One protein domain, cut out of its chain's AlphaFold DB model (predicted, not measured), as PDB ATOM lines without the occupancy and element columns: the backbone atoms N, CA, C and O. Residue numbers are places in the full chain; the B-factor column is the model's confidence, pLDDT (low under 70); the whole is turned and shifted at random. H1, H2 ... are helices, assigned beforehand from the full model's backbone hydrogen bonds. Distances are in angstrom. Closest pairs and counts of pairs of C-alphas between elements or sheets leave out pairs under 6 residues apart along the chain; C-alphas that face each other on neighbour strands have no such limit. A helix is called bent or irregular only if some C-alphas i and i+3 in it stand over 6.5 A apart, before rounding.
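AT A GLANCE: This is residues 15 to 158 of the 160 residues of the protein "Os01g0706200 protein" of Oryza sativa subsp. japonica (UniProt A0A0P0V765). Four helices, H1, H3, H5 and H7, make an elongated bundle, with H2 and H6 packed across one end of it. H5 and H7 lie side by side, running opposite ways, and H3 runs along H7; H1 is more loosely joined to H3 and H5 and makes a hairpin with H2. The printed part has 144 residues with seven named helices, H1 to H7 in order along the chain, and no named strand; its class is all helix. It is compact, with a radius of gyration of the C-alphas of 16.9 A, and spans 59 by 39 by 20 A.

HOW THE PARTS SIT: H1, residues 15 to 32, touches H2, residues 42 to 58, with residues 17 to 24 and 48 to 55 alone; the closest C-alphas, of Gly 17 and Ile 51, are 5.8 A apart. This helical hairpin has a tilt of 37 degrees, only just steep, opposite ways. H1 is close to but not clearly touching H3, residues 64 to 83, with the C-alphas of Trp 18 and Met 67 closest at 7.6 A. H3 touches H7, residues 133 to 156, at a shallow tilt of 20 degrees, the same way; the C-alphas of Ile 75 and Ala 137 are closest at 6.2 A. H7 touches H5, residues 92 to 116, at a shallow tilt of 7 degrees, opposite ways, with the C-alphas of Met 110 and Met 134 closest at 5.1 A. H4, residues 85 to 88, only just touches H5, with 3 pairs of C-alphas within 8 A, the closest those of Leu 87 and Leu 95 at 6.3 A. H6, residues 118 to 125, touches H2 at a shallow tilt of 26 degrees, with the C-alphas of Tyr 53 and Tyr 119 closest at 5.6 A. H6 is about perpendicular to H3, at 73 degrees, and touches it, with the C-alphas of Ala 64 and Leu 120 closest at 5.9 A. H1 and H7 are apart. Every O i to N i+4 pair is within hydrogen-bond range in H1, H2, H3, H5 and H6, and 18 of 20 are in H7; H4 is too short for such a pair.

IN THESE COORDINATES: H1 begins at C-alpha 15, (177.099, 138.015, 153.494), and is 25.5 A long. H2 measures 22.4 A, H3 27.1 A and H4 5.1 A. H5 is 36.1 A long and begins at C-alpha 92, (178.089, 138.122, 109.705). H6, 10.1 A, is only just irregular: C-alphas 122 and 125 are 6.51 A apart. H7, 34.2 A, ends at C-alpha 156, (178.274, 129.950, 106.979).

THE WHOLE: The C-alphas farthest apart, of Pro 60 and Arg 158, are 59.0 A apart, and the outline is only just flat. The printed part has no cut and no long link. The model's mean pLDDT over the printed part is 93.1; residues 156 to 158 are under 70.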
ATOM      1  N   GLU A  15     178.202 137.495 154.297       95.69
ATOM      2  CA  GLU A  15     177.099 138.015 153.494       95.69
ATOM      3  C   GLU A  15     177.247 139.517 153.263       95.69
ATOM      4  O   GLU A  15     177.082 139.978 152.131       95.69
ATOM      5  N   ASP A  16     177.642 140.283 154.287       95.08
ATOM      6  CA  ASP A  16     177.919 141.715 154.108       95.08
ATOM      7  C   ASP A  16     179.066 141.957 153.120       95.08
ATOM      8  O   ASP A  16     178.940 142.749 152.176       95.08
ATOM      9  N   GLY A  17     180.184 141.254 153.315       96.24
ATOM     10  CA  GLY A  17     181.353 141.407 152.462       96.24
ATOM     11  C   GLY A  17     181.076 140.977 151.018       96.24
ATOM     12  O   GLY A  17     181.391 141.713 150.079       96.24
ATOM     13  N   TRP A  18     180.415 139.834 150.820       97.52
ATOM     14  CA  TRP A  18     180.037 139.362 149.490       97.52
ATOM     15  C   TRP A  18     179.061 140.311 148.798       97.52
ATOM     16  O   TRP A  18     179.267 140.637 147.631       97.52
ATOM     17  N   ARG A  19     178.039 140.815 149.499       98.01
ATOM     18  CA  ARG A  19     177.072 141.779 148.946       98.01
ATOM     19  C   ARG A  19     177.767 143.011 148.364       98.01
ATOM     20  O   ARG A  19     177.415 143.458 147.273       98.01
ATOM     21  N   ARG A  20     178.776 143.543 149.059       97.84
ATOM     22  CA  ARG A  20     179.558 144.708 148.611       97.84
ATOM     23  C   ARG A  20     180.479 144.375 147.436       97.84
ATOM     24  O   ARG A  20     180.550 145.150 146.484       97.84
ATOM     25  N   LEU A  21     181.122 143.206 147.447       98.20
ATOM     26  CA  LEU A  21     181.923 142.732 146.311       98.20
ATOM     27  C   LEU A  21     181.070 142.497 145.057       98.20
ATOM     28  O   LEU A  21     181.451 142.928 143.969       98.20
ATOM     29  N   ALA A  22     179.899 141.877 145.212       98.14
ATOM     30  CA  ALA A  22     178.938 141.661 144.138       98.14
ATOM     31  C   ALA A  22     178.403 142.991 143.584       98.14
ATOM     32  O   ALA A  22     178.324 143.155 142.369       98.14
ATOM     33  N   ALA A  23     178.112 143.975 144.445       98.04
ATOM     34  CA  ALA A  23     177.750 145.324 144.011       98.04
ATOM     35  C   ALA A  23     178.884 145.999 143.219       98.04
ATOM     36  O   ALA A  23     178.630 146.621 142.188       98.04
ATOM     37  N   GLY A  24     180.139 145.818 143.647       98.09
ATOM     38  CA  GLY A  24     181.316 146.242 142.889       98.09
ATOM     39  C   GLY A  24     181.391 145.579 141.513       98.09
ATOM     40  O   GLY A  24     181.578 146.262 140.512       98.09
ATOM     41  N   PHE A  25     181.179 144.266 141.430       98.21
ATOM     42  CA  PHE A  25     181.144 143.552 140.152       98.21
ATOM     43  C   PHE A  25     180.028 144.070 139.229       98.21
ATOM     44  O   PHE A  25     180.288 144.364 138.068       98.21
ATOM     45  N   GLN A  26     178.817 144.292 139.744       97.73
ATOM     46  CA  GLN A  26     177.719 144.879 138.961       97.73
ATOM     47  C   GLN A  26     178.028 146.309 138.498       97.73
ATOM     48  O   GLN A  26     177.730 146.672 137.361       97.73
ATOM     49  N   LYS A  27     178.676 147.122 139.343       98.06
ATOM     50  CA  LYS A  27     179.156 148.452 138.949       98.06
ATOM     51  C   LYS A  27     180.166 148.360 137.806       98.06
ATOM     52  O   LYS A  27     180.087 149.162 136.883       98.06
ATOM     53  N   LEU A  28     181.080 147.388 137.837       97.92
ATOM     54  CA  LEU A  28     182.003 147.153 136.729       97.92
ATOM     55  C   LEU A  28     181.253 146.819 135.436       97.92
ATOM     56  O   LEU A  28     181.566 147.418 134.415       97.92
ATOM     57  N   LEU A  29     180.273 145.910 135.469       96.84
ATOM     58  CA  LEU A  29     179.504 145.547 134.271       96.84
ATOM     59  C   LEU A  29     178.824 146.771 133.645       96.84
ATOM     60  O   LEU A  29     178.997 147.018 132.461       96.84
ATOM     61  N   ARG A  30     178.187 147.616 134.460       97.00
ATOM     62  CA  ARG A  30     177.569 148.875 134.005       97.00
ATOM     63  C   ARG A  30     178.563 149.850 133.363       97.00
ATOM     64  O   ARG A  30     178.236 150.510 132.383       97.00
ATOM     65  N   ILE A  31     179.786 149.932 133.898       96.71
ATOM     66  CA  ILE A  31     180.868 150.729 133.289       96.71
ATOM     67  C   ILE A  31     181.222 150.168 131.905       96.71
ATOM     68  O   ILE A  31     181.429 150.936 130.968       96.71
ATOM     69  N   LEU A  32     181.300 148.842 131.771       95.54
ATOM     70  CA  LEU A  32     181.638 148.166 130.514       95.54
ATOM     71  C   LEU A  32     180.513 148.247 129.472       95.54
ATOM     72  O   LEU A  32     180.802 148.330 128.280       95.54
ATOM     73  N   ASP A  33     179.260 148.312 129.922       92.80
ATOM     74  CA  ASP A  33     178.082 148.558 129.082       92.80
ATOM     75  C   ASP A  33     177.941 150.039 128.672       92.80
ATOM     76  O   ASP A  33     177.014 150.410 127.951       92.80
ATOM     77  N   GLY A  34     178.875 150.900 129.096       93.28
ATOM     78  CA  GLY A  34     178.969 152.287 128.644       93.28
ATOM     79  C   GLY A  34     178.103 153.275 129.420       93.28
ATOM     80  O   GLY A  34     177.801 154.345 128.893       93.28
ATOM     81  N   GLU A  35     177.706 152.965 130.660       93.17
ATOM     82  CA  GLU A  35     176.947 153.912 131.478       93.17
ATOM     83  C   GLU A  35     177.746 155.205 131.716       93.17
ATOM     84  O   GLU A  35     178.828 155.210 132.315       93.17
ATOM     85  N   GLU A  36     177.202 156.322 131.227       86.29
ATOM     86  CA  GLU A  36     177.905 157.598 131.210       86.29
ATOM     87  C   GLU A  36     178.332 158.055 132.610       86.29
ATOM     88  O   GLU A  36     177.558 158.050 133.567       86.29
ATOM     89  N   ARG A  37     179.580 158.535 132.703       87.31
ATOM     90  CA  ARG A  37     180.192 159.105 133.921       87.31
ATOM     91  C   ARG A  37     180.326 158.119 135.087       87.31
ATOM     92  O   ARG A  37     180.724 158.531 136.179       87.31
ATOM     93  N   LEU A  38     180.068 156.830 134.873       93.17
ATOM     94  CA  LEU A  38     180.288 155.810 135.885       93.17
ATOM     95  C   LEU A  38     181.772 155.415 135.922       93.17
ATOM     96  O   LEU A  38     182.388 155.082 134.914       93.17
ATOM     97  N   SER A  39     182.371 155.456 137.108       93.99
ATOM     98  CA  SER A  39     183.738 154.986 137.352       93.99
ATOM     99  C   SER A  39     183.895 154.576 138.813       93.99
ATOM    100  O   SER A  39     183.073 154.938 139.660       93.99
ATOM    101  N   PHE A  40     184.932 153.799 139.121       96.20
ATOM    102  CA  PHE A  40     185.325 153.572 140.509       96.20
ATOM    103  C   PHE A  40     186.129 154.762 141.020       96.20
ATOM    104  O   PHE A  40     187.148 155.129 140.434       96.20
ATOM    105  N   SER A  41     185.718 155.316 142.154       96.11
ATOM    106  CA  SER A  41     186.597 156.165 142.949       96.11
ATOM    107  C   SER A  41     187.706 155.326 143.597       96.11
ATOM    108  O   SER A  41     187.562 154.118 143.813       96.11
ATOM    109  N   GLY A  42     188.814 155.972 143.972       95.96
ATOM    110  CA  GLY A  42     189.895 155.300 144.701       95.96
ATOM    111  C   GLY A  42     189.436 154.704 146.040       95.96
ATOM    112  O   GLY A  42     189.917 153.639 146.427       95.96
ATOM    113  N   ALA A  43     188.476 155.347 146.715       97.22
ATOM    114  CA  ALA A  43     187.903 154.866 147.970       97.22
ATOM    115  C   ALA A  43     187.079 153.587 147.766       97.22
ATOM    116  O   ALA A  43     187.325 152.601 148.454       97.22
ATOM    117  N   GLU A  44     186.184 153.568 146.773       97.09
ATOM    118  CA  GLU A  44     185.395 152.374 146.434       97.09
ATOM    119  C   GLU A  44     186.297 151.209 146.022       97.09
ATOM    120  O   GLU A  44     186.096 150.074 146.444       97.09
ATOM    121  N   TYR A  45     187.332 151.472 145.218       96.33
ATOM    122  CA  TYR A  45     188.244 150.413 144.802       96.33
ATOM    123  C   TYR A  45     189.042 149.846 145.983       96.33
ATOM    124  O   TYR A  45     189.185 148.630 146.121       96.33
ATOM    125  N   SER A  46     189.524 150.722 146.868       97.02
ATOM    126  CA  SER A  46     190.239 150.327 148.088       97.02
ATOM    127  C   SER A  46     189.347 149.538 149.045       97.02
ATOM    128  O   SER A  46     189.809 148.582 149.666       97.02
ATOM    129  N   GLU A  47     188.065 149.896 149.133       97.50
ATOM    130  CA  GLU A  47     187.066 149.185 149.924       97.50
ATOM    131  C   GLU A  47     186.907 147.734 149.453       97.50
ATOM    132  O   GLU A  47     186.960 146.822 150.278       97.50
ATOM    133  N   LEU A  48     186.804 147.493 148.141       98.16
ATOM    134  CA  LEU A  48     186.716 146.136 147.583       98.16
ATOM    135  C   LEU A  48     187.944 145.288 147.946       98.16
ATOM    136  O   LEU A  48     187.804 144.151 148.393       98.16
ATOM    137  N   LEU A  49     189.151 145.851 147.810       96.97
ATOM    138  CA  LEU A  49     190.391 145.162 148.186       96.97
ATOM    139  C   LEU A  49     190.439 144.851 149.684       96.97
ATOM    140  O   LEU A  49     190.850 143.756 150.081       96.97
ATOM    141  N   GLN A  50     189.998 145.799 150.513       96.63
ATOM    142  CA  GLN A  50     189.940 145.632 151.958       96.63
ATOM    143  C   GLN A  50     188.938 144.545 152.358       96.63
ATOM    144  O   GLN A  50     189.239 143.749 153.242       96.63
ATOM    145  N   ILE A  51     187.772 144.474 151.712       96.92
ATOM    146  CA  ILE A  51     186.777 143.423 151.956       96.92
ATOM    147  C   ILE A  51     187.366 142.048 151.634       96.92
ATOM    148  O   ILE A  51     187.323 141.163 152.488       96.92
ATOM    149  N   THR A  52     187.977 141.870 150.454       95.98
ATOM    150  CA  THR A  52     188.604 140.584 150.101       95.98
ATOM    151  C   THR A  52     189.674 140.198 151.121       95.98
ATOM    152  O   THR A  52     189.723 139.044 151.544       95.98
ATOM    153  N   TYR A  53     190.511 141.150 151.549       95.44
ATOM    154  CA  TYR A  53     191.513 140.910 152.588       95.44
ATOM    155  C   TYR A  53     190.872 140.445 153.904       95.44
ATOM    156  O   TYR A  53     191.245 139.393 154.422       95.44
ATOM    157  N   LYS A  54     189.872 141.180 154.406       94.78
ATOM    158  CA  LYS A  54     189.178 140.875 155.666       94.78
ATOM    159  C   LYS A  54     188.531 139.494 155.648       94.78
ATOM    160  O   LYS A  54     188.740 138.712 156.569       94.78
ATOM    161  N   LEU A  55     187.804 139.161 154.582       94.80
ATOM    162  CA  LEU A  55     187.155 137.855 154.452       94.80
ATOM    163  C   LEU A  55     188.165 136.704 154.355       94.80
ATOM    164  O   LEU A  55     187.915 135.630 154.901       94.80
ATOM    165  N   CYS A  56     189.304 136.910 153.688       93.25
ATOM    166  CA  CYS A  56     190.298 135.852 153.498       93.25
ATOM    167  C   CYS A  56     191.227 135.650 154.705       93.25
ATOM    168  O   CYS A  56     191.608 134.513 154.965       93.25
ATOM    169  N   TYR A  57     191.611 136.722 155.407       91.39
ATOM    170  CA  TYR A  57     192.667 136.687 156.432       91.39
ATOM    171  C   TYR A  57     192.219 137.104 157.837       91.39
ATOM    172  O   TYR A  57     192.854 136.695 158.806       91.39
ATOM    173  N   GLU A  58     191.163 137.911 157.980       90.11
ATOM    174  CA  GLU A  58     190.684 138.370 159.297       90.11
ATOM    175  C   GLU A  58     189.459 137.599 159.799       90.11
ATOM    176  O   GLU A  58     189.125 137.707 160.977       90.11
ATOM    177  N   SER A  59     188.793 136.815 158.945       83.77
ATOM    178  CA  SER A  59     187.677 135.972 159.374       83.77
ATOM    179  C   SER A  59     188.172 134.721 160.112       83.77
ATOM    180  O   SER A  59     188.836 133.882 159.495       83.77
ATOM    181  N   PRO A  60     187.778 134.511 161.386       77.95
ATOM    182  CA  PRO A  60     188.035 133.260 162.096       77.95
ATOM    183  C   PRO A  60     187.402 132.041 161.414       77.95
ATOM    184  O   PRO A  60     187.878 130.925 161.597       77.95
ATOM    185  N   ALA A  61     186.337 132.250 160.633       78.08
ATOM    186  CA  ALA A  61     185.612 131.191 159.940       78.08
ATOM    187  C   ALA A  61     186.282 130.750 158.624       78.08
ATOM    188  O   ALA A  61     185.877 129.743 158.051       78.08
ATOM    189  N   GLY A  62     187.305 131.469 158.139       82.84
ATOM    190  CA  GLY A  62     188.050 131.079 156.940       82.84
ATOM    191  C   GLY A  62     187.224 131.131 155.649       82.84
ATOM    192  O   GLY A  62     187.136 130.144 154.921       82.84
ATOM    193  N   HIS A  63     186.660 132.295 155.310       93.41
ATOM    194  CA  HIS A  63     185.750 132.455 154.163       93.41
ATOM    195  C   HIS A  63     186.403 132.341 152.777       93.41
ATOM    196  O   HIS A  63     185.709 132.450 151.771       93.41
ATOM    197  N   ALA A  64     187.717 132.117 152.673       93.29
ATOM    198  CA  ALA A  64     188.411 132.085 151.385       93.29
ATOM    199  C   ALA A  64     187.859 130.997 150.436       93.29
ATOM    200  O   ALA A  64     187.704 131.245 149.243       93.29
ATOM    201  N   ALA A  65     187.506 129.819 150.959       93.67
ATOM    202  CA  ALA A  65     186.932 128.740 150.148       93.67
ATOM    203  C   ALA A  65     185.555 129.108 149.579       93.67
ATOM    204  O   ALA A  65     185.294 128.939 148.391       93.67
ATOM    205  N   GLU A  66     184.690 129.660 150.427       95.27
ATOM    206  CA  GLU A  66     183.348 130.075 150.032       95.27
ATOM    207  C   GLU A  66     183.385 131.267 149.069       95.27
ATOM    208  O   GLU A  66     182.686 131.284 148.062       95.27
ATOM    209  N   MET A  67     184.283 132.224 149.308       96.07
ATOM    210  CA  MET A  67     184.547 133.335 148.395       96.07
ATOM    211  C   MET A  67     184.959 132.862 146.998       96.07
ATOM    212  O   MET A  67     184.533 133.451 146.006       96.07
ATOM    213  N   TYR A  68     185.772 131.806 146.905       96.54
ATOM    214  CA  TYR A  68     186.156 131.217 145.624       96.54
ATOM    215  C   TYR A  68     184.955 130.641 144.869       96.54
ATOM    216  O   TYR A  68     184.774 130.956 143.695       96.54
ATOM    217  N   ASP A  69     184.116 129.854 145.547       96.79
ATOM    218  CA  ASP A  69     182.903 129.269 144.963       96.79
ATOM    219  C   ASP A  69     181.910 130.346 144.493       96.79
ATOM    220  O   ASP A  69     181.401 130.282 143.370       96.79
ATOM    221  N   ARG A  70     181.692 131.389 145.304       97.98
ATOM    222  CA  ARG A  70     180.819 132.509 144.934       97.98
ATOM    223  C   ARG A  70     181.332 133.237 143.685       97.98
ATOM    224  O   ARG A  70     180.553 133.490 142.766       97.98
ATOM    225  N   TRP A  71     182.638 133.509 143.595       97.85
ATOM    226  CA  TRP A  71     183.236 134.109 142.395       97.85
ATOM    227  C   TRP A  71     183.131 133.211 141.158       97.85
ATOM    228  O   TRP A  71     182.737 133.708 140.103       97.85
ATOM    229  N   ASP A  72     183.440 131.914 141.264       97.45
ATOM    230  CA  ASP A  72     183.317 130.968 140.143       97.45
ATOM    231  C   ASP A  72     181.886 130.963 139.580       97.45
ATOM    232  O   ASP A  72     181.679 131.163 138.379       97.45
ATOM    233  N   LYS A  73     180.882 130.859 140.460       97.88
ATOM    234  CA  LYS A  73     179.460 130.914 140.088       97.88
ATOM    235  C   LYS A  73     179.085 132.232 139.417       97.88
ATOM    236  O   LYS A  73     178.433 132.211 138.375       97.88
ATOM    237  N   THR A  74     179.506 133.373 139.967       97.96
ATOM    238  CA  THR A  74     179.207 134.696 139.395       97.96
ATOM    239  C   THR A  74     179.807 134.875 138.002       97.96
ATOM    240  O   THR A  74     179.113 135.345 137.098       97.96
ATOM    241  N   ILE A  75     181.061 134.465 137.795       97.48
ATOM    242  CA  ILE A  75     181.730 134.586 136.494       97.48
ATOM    243  C   ILE A  75     181.111 133.648 135.459       97.48
ATOM    244  O   ILE A  75     180.826 134.080 134.341       97.48
ATOM    245  N   ARG A  76     180.838 132.390 135.828       97.37
ATOM    246  CA  ARG A  76     180.111 131.452 134.959       97.37
ATOM    247  C   ARG A  76     178.748 131.996 134.573       97.37
ATOM    248  O   ARG A  76     178.400 131.949 133.398       97.37
ATOM    249  N   HIS A  77     178.005 132.537 135.539       97.46
ATOM    250  CA  HIS A  77     176.676 133.070 135.284       97.46
ATOM    251  C   HIS A  77     176.713 134.232 134.285       97.46
ATOM    252  O   HIS A  77     175.984 134.209 133.298       97.46
ATOM    253  N   HIS A  78     177.600 135.207 134.499       95.92
ATOM    254  CA  HIS A  78     177.771 136.344 133.593       95.92
ATOM    255  C   HIS A  78     178.108 135.894 132.161       95.92
ATOM    256  O   HIS A  78     177.451 136.302 131.205       95.92
ATOM    257  N   ILE A  79     179.084 134.998 131.994       96.01
ATOM    258  CA  ILE A  79     179.517 134.579 130.654       96.01
ATOM    259  C   ILE A  79     178.440 133.736 129.957       96.01
ATOM    260  O   ILE A  79     178.126 133.984 128.795       96.01
ATOM    261  N   VAL A  80     177.857 132.751 130.647       95.80
ATOM    262  CA  VAL A  80     176.931 131.779 130.036       95.80
ATOM    263  C   VAL A  80     175.538 132.359 129.803       95.80
ATOM    264  O   VAL A  80     174.915 132.020 128.802       95.80
ATOM    265  N   TYR A  81     175.043 133.219 130.696       95.45
ATOM    266  CA  TYR A  81     173.661 133.710 130.638       95.45
ATOM    267  C   TYR A  81     173.528 135.170 130.202       95.45
ATOM    268  O   TYR A  81     172.405 135.631 130.025       95.45
ATOM    269  N   GLN A  82     174.631 135.904 130.019       93.47
ATOM    270  CA  GLN A  82     174.580 137.295 129.546       93.47
ATOM    271  C   GLN A  82     175.410 137.485 128.274       93.47
ATOM    272  O   GLN A  82     174.874 137.926 127.263       93.47
ATOM    273  N   VAL A  83     176.689 137.091 128.289       94.24
ATOM    274  CA  VAL A  83     177.589 137.287 127.135       94.24
ATOM    275  C   VAL A  83     177.307 136.305 125.998       94.24
ATOM    276  O   VAL A  83     177.298 136.692 124.838       94.24
ATOM    277  N   LEU A  84     177.096 135.022 126.294       93.90
ATOM    278  CA  LEU A  84     176.828 134.038 125.244       93.90
ATOM    279  C   LEU A  84     175.497 134.318 124.512       93.90
ATOM    280  O   LEU A  84     175.519 134.350 123.280       93.90
ATOM    281  N   PRO A  85     174.360 134.563 125.198       93.51
ATOM    282  CA  PRO A  85     173.084 134.773 124.517       93.51
ATOM    283  C   PRO A  85     173.053 136.021 123.631       93.51
ATOM    284  O   PRO A  85     172.410 135.994 122.586       93.51
ATOM    285  N   SER A  86     173.800 137.082 123.965       90.96
ATOM    286  CA  SER A  86     173.871 138.296 123.129       90.96
ATOM    287  C   SER A  86     174.487 138.053 121.741       90.96
ATOM    288  O   SER A  86     174.353 138.892 120.851       90.96
ATOM    289  N   LEU A  87     175.155 136.912 121.537       90.76
ATOM    290  CA  LEU A  87     175.778 136.516 120.272       90.76
ATOM    291  C   LEU A  87     174.964 135.460 119.506       90.76
ATOM    292  O   LEU A  87     175.218 135.234 118.321       90.76
ATOM    293  N   GLN A  88     173.998 134.799 120.150       87.67
ATOM    294  CA  GLN A  88     173.299 133.639 119.583       87.67
ATOM    295  C   GLN A  88     172.417 133.988 118.380       87.67
ATOM    296  O   GLN A  88     172.350 133.195 117.443       87.67
ATOM    297  N   ASP A  89     171.833 135.184 118.337       86.32
ATOM    298  CA  ASP A  89     170.946 135.596 117.237       86.32
ATOM    299  C   ASP A  89     171.661 136.409 116.147       86.32
ATOM    300  O   ASP A  89     171.068 136.783 115.136       86.32
ATOM    301  N   MET A  90     172.960 136.671 116.319       89.83
ATOM    302  CA  MET A  90     173.748 137.467 115.379       89.83
ATOM    303  C   MET A  90     174.450 136.592 114.333       89.83
ATOM    304  O   MET A  90     174.812 135.435 114.582       89.83
ATOM    305  N   GLN A  91     174.675 137.172 113.151       89.92
ATOM    306  CA  GLN A  91     175.443 136.589 112.045       89.92
ATOM    307  C   GLN A  91     176.310 137.663 111.368       89.92
ATOM    308  O   GLN A  91     176.105 138.857 111.592       89.92
ATOM    309  N   GLY A  92     177.277 137.238 110.549       90.12
ATOM    310  CA  GLY A  92     178.089 138.122 109.705       90.12
ATOM    311  C   GLY A  92     178.872 139.201 110.466       90.12
ATOM    312  O   GLY A  92     179.382 138.982 111.565       90.12
ATOM    313  N   GLU A  93     178.976 140.389 109.869       92.39
ATOM    314  CA  GLU A  93     179.701 141.530 110.443       92.39
ATOM    315  C   GLU A  93     179.150 141.996 111.813       92.39
ATOM    316  O   GLU A  93     179.967 142.238 112.707       92.39
ATOM    317  N   PRO A  94     177.821 142.083 112.052       92.24
ATOM    318  CA  PRO A  94     177.281 142.395 113.380       92.24
ATOM    319  C   PRO A  94     177.752 141.440 114.484       92.24
ATOM    320  O   PRO A  94     178.130 141.902 115.562       92.24
ATOM    321  N   LEU A  95     177.798 140.129 114.206       93.36
ATOM    322  CA  LEU A  95     178.309 139.127 115.148       93.36
ATOM    323  C   LEU A  95     179.773 139.398 115.504       93.36
ATOM    324  O   LEU A  95     180.131 139.397 116.681       93.36
ATOM    325  N   LEU A  96     180.615 139.657 114.499       94.16
ATOM    326  CA  LEU A  96     182.037 139.935 114.710       94.16
ATOM    327  C   LEU A  96     182.252 141.223 115.509       94.16
ATOM    328  O   LEU A  96     183.052 141.230 116.445       94.16
ATOM    329  N   LYS A  97     181.516 142.295 115.192       94.39
ATOM    330  CA  LYS A  97     181.572 143.556 115.947       94.39
ATOM    331  C   LYS A  97     181.195 143.353 117.411       94.39
ATOM    332  O   LYS A  97     181.926 143.811 118.289       94.39
ATOM    333  N   ASN A  98     180.101 142.638 117.676       93.09
ATOM    334  CA  ASN A  98     179.653 142.402 119.044       93.09
ATOM    335  C   ASN A  98     180.606 141.466 119.810       93.09
ATOM    336  O   ASN A  98     180.921 141.706 120.973       93.09
ATOM    337  N   PHE A  99     181.155 140.444 119.146       95.09
ATOM    338  CA  PHE A  99     182.176 139.577 119.736       95.09
ATOM    339  C   PHE A  99     183.430 140.362 120.143       95.09
ATOM    340  O   PHE A  99     183.913 140.207 121.265       95.09
ATOM    341  N   VAL A 100     183.949 141.221 119.256       94.99
ATOM    342  CA  VAL A 100     185.117 142.066 119.556       94.99
ATOM    343  C   VAL A 100     184.816 142.987 120.736       94.99
ATOM    344  O   VAL A 100     185.632 143.076 121.649       94.99
ATOM    345  N   HIS A 101     183.635 143.608 120.769       94.65
ATOM    346  CA  HIS A 101     183.207 144.436 121.896       94.65
ATOM    347  C   HIS A 101     183.204 143.656 123.223       94.65
ATOM    348  O   HIS A 101     183.848 144.072 124.190       94.65
ATOM    349  N   HIS A 102     182.575 142.477 123.257       95.20
ATOM    350  CA  HIS A 102     182.579 141.620 124.443       95.20
ATOM    351  C   HIS A 102     183.989 141.173 124.846       95.20
ATOM    352  O   HIS A 102     184.283 141.116 126.039       95.20
ATOM    353  N   TRP A 103     184.886 140.904 123.894       96.73
ATOM    354  CA  TRP A 103     186.276 140.558 124.195       96.73
ATOM    355  C   TRP A 103     187.056 141.722 124.820       96.73
ATOM    356  O   TRP A 103     187.785 141.522 125.797       96.73
ATOM    357  N   GLU A 104     186.897 142.943 124.305       97.07
ATOM    358  CA  GLU A 104     187.517 144.137 124.889       97.07
ATOM    359  C   GLU A 104     187.048 144.359 126.334       97.07
ATOM    360  O   GLU A 104     187.881 144.512 127.237       97.07
ATOM    361  N   ASN A 105     185.741 144.251 126.576       96.40
ATOM    362  CA  ASN A 105     185.160 144.333 127.915       96.40
ATOM    363  C   ASN A 105     185.672 143.212 128.832       96.40
ATOM    364  O   ASN A 105     186.072 143.458 129.974       96.40
ATOM    365  N   HIS A 106     185.763 141.983 128.317       97.14
ATOM    366  CA  HIS A 106     186.248 140.830 129.074       97.14
ATOM    367  C   HIS A 106     187.710 140.985 129.511       97.14
ATOM    368  O   HIS A 106     188.077 140.608 130.626       97.14
ATOM    369  N   LYS A 107     188.561 141.610 128.690       97.37
ATOM    370  CA  LYS A 107     189.943 141.935 129.084       97.37
ATOM    371  C   LYS A 107     189.999 142.904 130.262       97.37
ATOM    372  O   LYS A 107     190.861 142.748 131.132       97.37
ATOM    373  N   VAL A 108     189.110 143.896 130.311       97.08
ATOM    374  CA  VAL A 108     189.012 144.817 131.454       97.08
ATOM    375  C   VAL A 108     188.511 144.072 132.692       97.08
ATOM    376  O   VAL A 108     189.117 144.200 133.759       97.08
ATOM    377  N   LEU A 109     187.498 143.216 132.536       97.28
ATOM    378  CA  LEU A 109     187.002 142.354 133.606       97.28
ATOM    379  C   LEU A 109     188.109 141.476 134.206       97.28
ATOM    380  O   LEU A 109     188.290 141.455 135.422       97.28
ATOM    381  N   MET A 110     188.912 140.803 133.379       97.48
ATOM    382  CA  MET A 110     190.018 139.968 133.861       97.48
ATOM    383  C   MET A 110     191.054 140.769 134.661       97.48
ATOM    384  O   MET A 110     191.528 140.303 135.701       97.48
ATOM    385  N   LYS A 111     191.394 141.989 134.218       97.06
ATOM    386  CA  LYS A 111     192.303 142.881 134.960       97.06
ATOM    387  C   LYS A 111     191.714 143.284 136.311       97.06
ATOM    388  O   LYS A 111     192.435 143.293 137.309       97.06
ATOM    389  N   TRP A 112     190.420 143.582 136.352       97.76
ATOM    390  CA  TRP A 112     189.721 143.915 137.587       97.76
ATOM    391  C   TRP A 112     189.694 142.726 138.559       97.76
ATOM    392  O   TRP A 112     190.098 142.874 139.713       97.76
ATOM    393  N   LEU A 113     189.343 141.526 138.079       97.57
ATOM    394  CA  LEU A 113     189.314 140.296 138.881       97.57
ATOM    395  C   LEU A 113     190.688 139.937 139.439       97.57
ATOM    396  O   LEU A 113     190.793 139.576 140.609       97.57
ATOM    397  N   LYS A 114     191.750 140.077 138.634       96.23
ATOM    398  CA  LYS A 114     193.135 139.848 139.076       96.23
ATOM    399  C   LYS A 114     193.474 140.645 140.336       96.23
ATOM    400  O   LYS A 114     194.179 140.141 141.207       96.23
ATOM    401  N   SER A 115     192.987 141.880 140.408       96.63
ATOM    402  CA  SER A 115     193.227 142.781 141.528       96.63
ATOM    403  C   SER A 115     192.293 142.490 142.704       96.63
ATOM    404  O   SER A 115     192.762 142.173 143.795       96.63
ATOM    405  N   VAL A 116     190.973 142.485 142.479       97.23
ATOM    406  CA  VAL A 116     189.975 142.284 143.547       97.23
ATOM    407  C   VAL A 116     190.109 140.916 144.214       97.23
ATOM    408  O   VAL A 116     189.969 140.815 145.432       97.23
ATOM    409  N   CYS A 117     190.460 139.875 143.454       96.42
ATOM    410  CA  CYS A 117     190.673 138.517 143.961       96.42
ATOM    411  C   CYS A 117     192.135 138.230 144.352       96.42
ATOM    412  O   CYS A 117     192.484 137.071 144.582       96.42
ATOM    413  N   MET A 118     193.016 139.236 144.428       95.66
ATOM    414  CA  MET A 118     194.435 139.023 144.737       95.66
ATOM    415  C   MET A 118     194.628 138.291 146.072       95.66
ATOM    416  O   MET A 118     195.339 137.287 146.122       95.66
ATOM    417  N   TYR A 119     193.977 138.761 147.140       94.87
ATOM    418  CA  TYR A 119     194.094 138.159 148.472       94.87
ATOM    419  C   TYR A 119     193.476 136.764 148.544       94.87
ATOM    420  O   TYR A 119     194.047 135.884 149.184       94.87
ATOM    421  N   LEU A 120     192.381 136.540 147.812       95.70
ATOM    422  CA  LEU A 120     191.771 135.223 147.663       95.70
ATOM    423  C   LEU A 120     192.730 134.231 146.991       95.70
ATOM    424  O   LEU A 120     192.900 133.108 147.463       95.70
ATOM    425  N   ARG A 121     193.411 134.654 145.920       93.32
ATOM    426  CA  ARG A 121     194.403 133.828 145.215       93.32
ATOM    427  C   ARG A 121     195.542 133.398 146.144       93.32
ATOM    428  O   ARG A 121     195.930 132.231 146.161       93.32
ATOM    429  N   LEU A 122     196.044 134.338 146.946       92.83
ATOM    430  CA  LEU A 122     197.100 134.075 147.925       92.83
ATOM    431  C   LEU A 122     196.640 133.115 149.033       92.83
ATOM    432  O   LEU A 122     197.384 132.203 149.381       92.83
ATOM    433  N   ALA A 123     195.424 133.305 149.553       91.63
ATOM    434  CA  ALA A 123     194.904 132.532 150.681       91.63
ATOM    435  C   ALA A 123     194.427 131.123 150.294       91.63
ATOM    436  O   ALA A 123     194.461 130.216 151.123       91.63
ATOM    437  N   PHE A 124     193.950 130.934 149.058       92.03
ATOM    438  CA  PHE A 124     193.204 129.730 148.688       92.03
ATOM    439  C   PHE A 124     193.776 128.971 147.491       92.03
ATOM    440  O   PHE A 124     194.013 127.770 147.592       92.03
ATOM    441  N   THR A 125     194.020 129.627 146.356       85.92
ATOM    442  CA  THR A 125     194.330 128.895 145.114       85.92
ATOM    443  C   THR A 125     195.790 128.464 145.020       85.92
ATOM    444  O   THR A 125     196.064 127.361 144.551       85.92
ATOM    445  N   ASN A 126     196.729 129.294 145.497       84.54
ATOM    446  CA  ASN A 126     198.173 129.058 145.345       84.54
ATOM    447  C   ASN A 126     198.655 127.729 145.948       84.54
ATOM    448  O   ASN A 126     199.638 127.170 145.479       84.54
ATOM    449  N   GLN A 127     197.973 127.229 146.979       83.07
ATOM    450  CA  GLN A 127     198.354 126.004 147.689       83.07
ATOM    451  C   GLN A 127     197.546 124.775 147.247       83.07
ATOM    452  O   GLN A 127     197.797 123.675 147.727       83.07
ATOM    453  N   ARG A 128     196.542 124.952 146.375       88.70
ATOM    454  CA  ARG A 128     195.508 123.937 146.099       88.70
ATOM    455  C   ARG A 128     195.418 123.510 144.635       88.70
ATOM    456  O   ARG A 128     194.495 122.785 144.285       88.70
ATOM    457  N   SER A 129     196.331 123.971 143.777       87.89
ATOM    458  CA  SER A 129     196.297 123.719 142.323       87.89
ATOM    459  C   SER A 129     194.965 124.109 141.662       87.89
ATOM    460  O   SER A 129     194.575 123.545 140.642       87.89
ATOM    461  N   LEU A 130     194.255 125.078 142.249       93.40
ATOM    462  CA  LEU A 130     193.008 125.613 141.711       93.40
ATOM    463  C   LEU A 130     193.309 126.789 140.772       93.40
ATOM    464  O   LEU A 130     194.186 127.601 141.089       93.40
ATOM    465  N   PRO A 131     192.584 126.936 139.650       94.24
ATOM    466  CA  PRO A 131     192.776 128.074 138.764       94.24
ATOM    467  C   PRO A 131     192.344 129.372 139.468       94.24
ATOM    468  O   PRO A 131     191.280 129.408 140.097       94.24
ATOM    469  N   PRO A 132     193.119 130.462 139.364       95.24
ATOM    470  CA  PRO A 132     192.665 131.797 139.735       95.24
ATOM    471  C   PRO A 132     191.338 132.171 139.052       95.24
ATOM    472  O   PRO A 132     191.095 131.797 137.907       95.24
ATOM    473  N   ILE A 133     190.510 132.995 139.706       96.79
ATOM    474  CA  ILE A 133     189.206 133.437 139.163       96.79
ATOM    475  C   ILE A 133     189.337 134.105 137.780       96.79
ATOM    476  O   ILE A 133     188.514 133.889 136.895       96.79
ATOM    477  N   MET A 134     190.405 134.879 137.561       95.80
ATOM    478  CA  MET A 134     190.704 135.480 136.252       95.80
ATOM    479  C   MET A 134     190.943 134.435 135.149       95.80
ATOM    480  O   MET A 134     190.546 134.658 134.008       95.80
ATOM    481  N   ASP A 135     191.535 133.285 135.483       95.41
ATOM    482  CA  ASP A 135     191.821 132.219 134.519       95.41
ATOM    483  C   ASP A 135     190.553 131.418 134.213       95.41
ATOM    484  O   ASP A 135     190.344 131.001 133.075       95.41
ATOM    485  N   ILE A 136     189.656 131.266 135.196       96.04
ATOM    486  CA  ILE A 136     188.298 130.755 134.966       96.04
ATOM    487  C   ILE A 136     187.571 131.650 133.958       96.04
ATOM    488  O   ILE A 136     187.040 131.145 132.971       96.04
ATOM    489  N   ALA A 137     187.594 132.972 134.164       96.86
ATOM    490  CA  ALA A 137     186.977 133.928 133.246       96.86
ATOM    491  C   ALA A 137     187.564 133.816 131.827       96.86
ATOM    492  O   ALA A 137     186.812 133.771 130.853       96.86
ATOM    493  N   LEU A 138     188.893 133.739 131.694       96.89
ATOM    494  CA  LEU A 138     189.571 133.577 130.404       96.89
ATOM    495  C   LEU A 138     189.147 132.288 129.691       96.89
ATOM    496  O   LEU A 138     188.746 132.321 128.527       96.89
ATOM    497  N   ASN A 139     189.237 131.159 130.395       96.14
ATOM    498  CA  ASN A 139     188.962 129.844 129.827       96.14
ATOM    499  C   ASN A 139     187.492 129.697 129.437       96.14
ATOM    500  O   ASN A 139     187.204 129.138 128.386       96.14
ATOM    501  N   LEU A 140     186.564 130.235 130.231       95.27
ATOM    502  CA  LEU A 140     185.145 130.243 129.881       95.27
ATOM    503  C   LEU A 140     184.875 131.074 128.631       95.27
ATOM    504  O   LEU A 140     184.182 130.602 127.739       95.27
ATOM    505  N   PHE A 141     185.448 132.273 128.508       96.18
ATOM    506  CA  PHE A 141     185.262 133.070 127.295       96.18
ATOM    507  C   PHE A 141     185.810 132.340 126.059       96.18
ATOM    508  O   PHE A 141     185.134 132.240 125.039       96.18
ATOM    509  N   LYS A 142     187.010 131.759 126.164       95.11
ATOM    510  CA  LYS A 142     187.629 131.001 125.070       95.11
ATOM    511  C   LYS A 142     186.822 129.753 124.684       95.11
ATOM    512  O   LYS A 142     186.581 129.531 123.504       95.11
ATOM    513  N   ASN A 143     186.418 128.949 125.658       94.69
ATOM    514  CA  ASN A 143     185.802 127.647 125.397       94.69
ATOM    515  C   ASN A 143     184.284 127.739 125.184       94.69
ATOM    516  O   ASN A 143     183.668 126.777 124.756       94.69
ATOM    517  N   VAL A 144     183.649 128.865 125.510       93.40
ATOM    518  CA  VAL A 144     182.196 129.028 125.350       93.40
ATOM    519  C   VAL A 144     181.899 130.065 124.276       93.40
ATOM    520  O   VAL A 144     181.292 129.748 123.259       93.40
ATOM    521  N   VAL A 145     182.369 131.298 124.464       93.62
ATOM    522  CA  VAL A 145     182.022 132.425 123.585       93.62
ATOM    523  C   VAL A 145     182.745 132.323 122.240       93.62
ATOM    524  O   VAL A 145     182.124 132.447 121.186       93.62
ATOM    525  N   PHE A 146     184.050 132.049 122.250       93.32
ATOM    526  CA  PHE A 146     184.810 131.900 121.006       93.32
ATOM    527  C   PHE A 146     184.483 130.595 120.262       93.32
ATOM    528  O   PHE A 146     184.451 130.586 119.032       93.32
ATOM    529  N   GLU A 147     184.167 129.507 120.971       91.97
ATOM    530  CA  GLU A 147     183.662 128.288 120.325       91.97
ATOM    531  C   GLU A 147     182.323 128.516 119.611       91.97
ATOM    532  O   GLU A 147     182.139 128.016 118.500       91.97
ATOM    533  N   GLU A 148     181.413 129.301 120.195       89.94
ATOM    534  CA  GLU A 148     180.146 129.658 119.547       89.94
ATOM    535  C   GLU A 148     180.366 130.475 118.266       89.94
ATOM    536  O   GLU A 148     179.777 130.175 117.223       89.94
ATOM    537  N   LEU A 149     181.286 131.446 118.301       91.55
ATOM    538  CA  LEU A 149     181.689 132.190 117.107       91.55
ATOM    539  C   LEU A 149     182.220 131.249 116.014       91.55
ATOM    540  O   LEU A 149     181.787 131.332 114.864       91.55
ATOM    541  N   ASN A 150     183.121 130.327 116.366       89.62
ATOM    542  CA  ASN A 150     183.701 129.385 115.405       89.62
ATOM    543  C   ASN A 150     182.640 128.488 114.757       89.62
ATOM    544  O   ASN A 150     182.699 128.256 113.546       89.62
ATOM    545  N   LYS A 151     181.647 128.016 115.523       89.25
ATOM    546  CA  LYS A 151     180.529 127.224 114.982       89.25
ATOM    547  C   LYS A 151     179.734 128.024 113.952       89.25
ATOM    548  O   LYS A 151     179.471 127.521 112.860       89.25
ATOM    549  N   LYS A 152     179.401 129.279 114.262       87.56
ATOM    550  CA  LYS A 152     178.637 130.164 113.368       87.56
ATOM    551  C   LYS A 152     179.397 130.506 112.085       87.56
ATOM    552  O   LYS A 152     178.819 130.424 111.006       87.56
ATOM    553  N   MET A 153     180.693 130.804 112.186       83.81
ATOM    554  CA  MET A 153     181.544 131.087 111.022       83.81
ATOM    555  C   MET A 153     181.735 129.850 110.128       83.81
ATOM    556  O   MET A 153     181.680 129.956 108.905       83.81
ATOM    557  N   THR A 154     181.898 128.663 110.723       83.79
ATOM    558  CA  THR A 154     182.060 127.407 109.964       83.79
ATOM    559  C   THR A 154     180.770 126.989 109.256       83.79
ATOM    560  O   THR A 154     180.820 126.498 108.132       83.79
ATOM    561  N   ASN A 155     179.609 127.192 109.889       71.79
ATOM    562  CA  ASN A 155     178.317 126.867 109.281       71.79
ATOM    563  C   ASN A 155     177.977 127.786 108.101       71.79
ATOM    564  O   ASN A 155     177.361 127.321 107.147       71.79
ATOM    565  N   HIS A 156     178.421 129.047 108.125       57.91
ATOM    566  CA  HIS A 156     178.274 129.950 106.979       57.91
ATOM    567  C   HIS A 156     179.070 129.449 105.764       57.91
ATOM    568  O   HIS A 156     178.569 129.465 104.651       57.91
ATOM    569  N   HIS A 157     180.262 128.884 105.982       56.92
ATOM    570  CA  HIS A 157     181.102 128.326 104.912       56.92
ATOM    571  C   HIS A 157     180.598 127.002 104.310       56.92
ATOM    572  O   HIS A 157     181.188 126.512 103.354       56.92
ATOM    573  N   ARG A 158     179.566 126.376 104.888       56.85
ATOM    574  CA  ARG A 158     178.961 125.143 104.348       56.85
ATOM    575  C   ARG A 158     177.683 125.388 103.547       56.85
ATOM    576  O   ARG A 158     177.216 124.451 102.908       56.85
TER     577      ARG A 158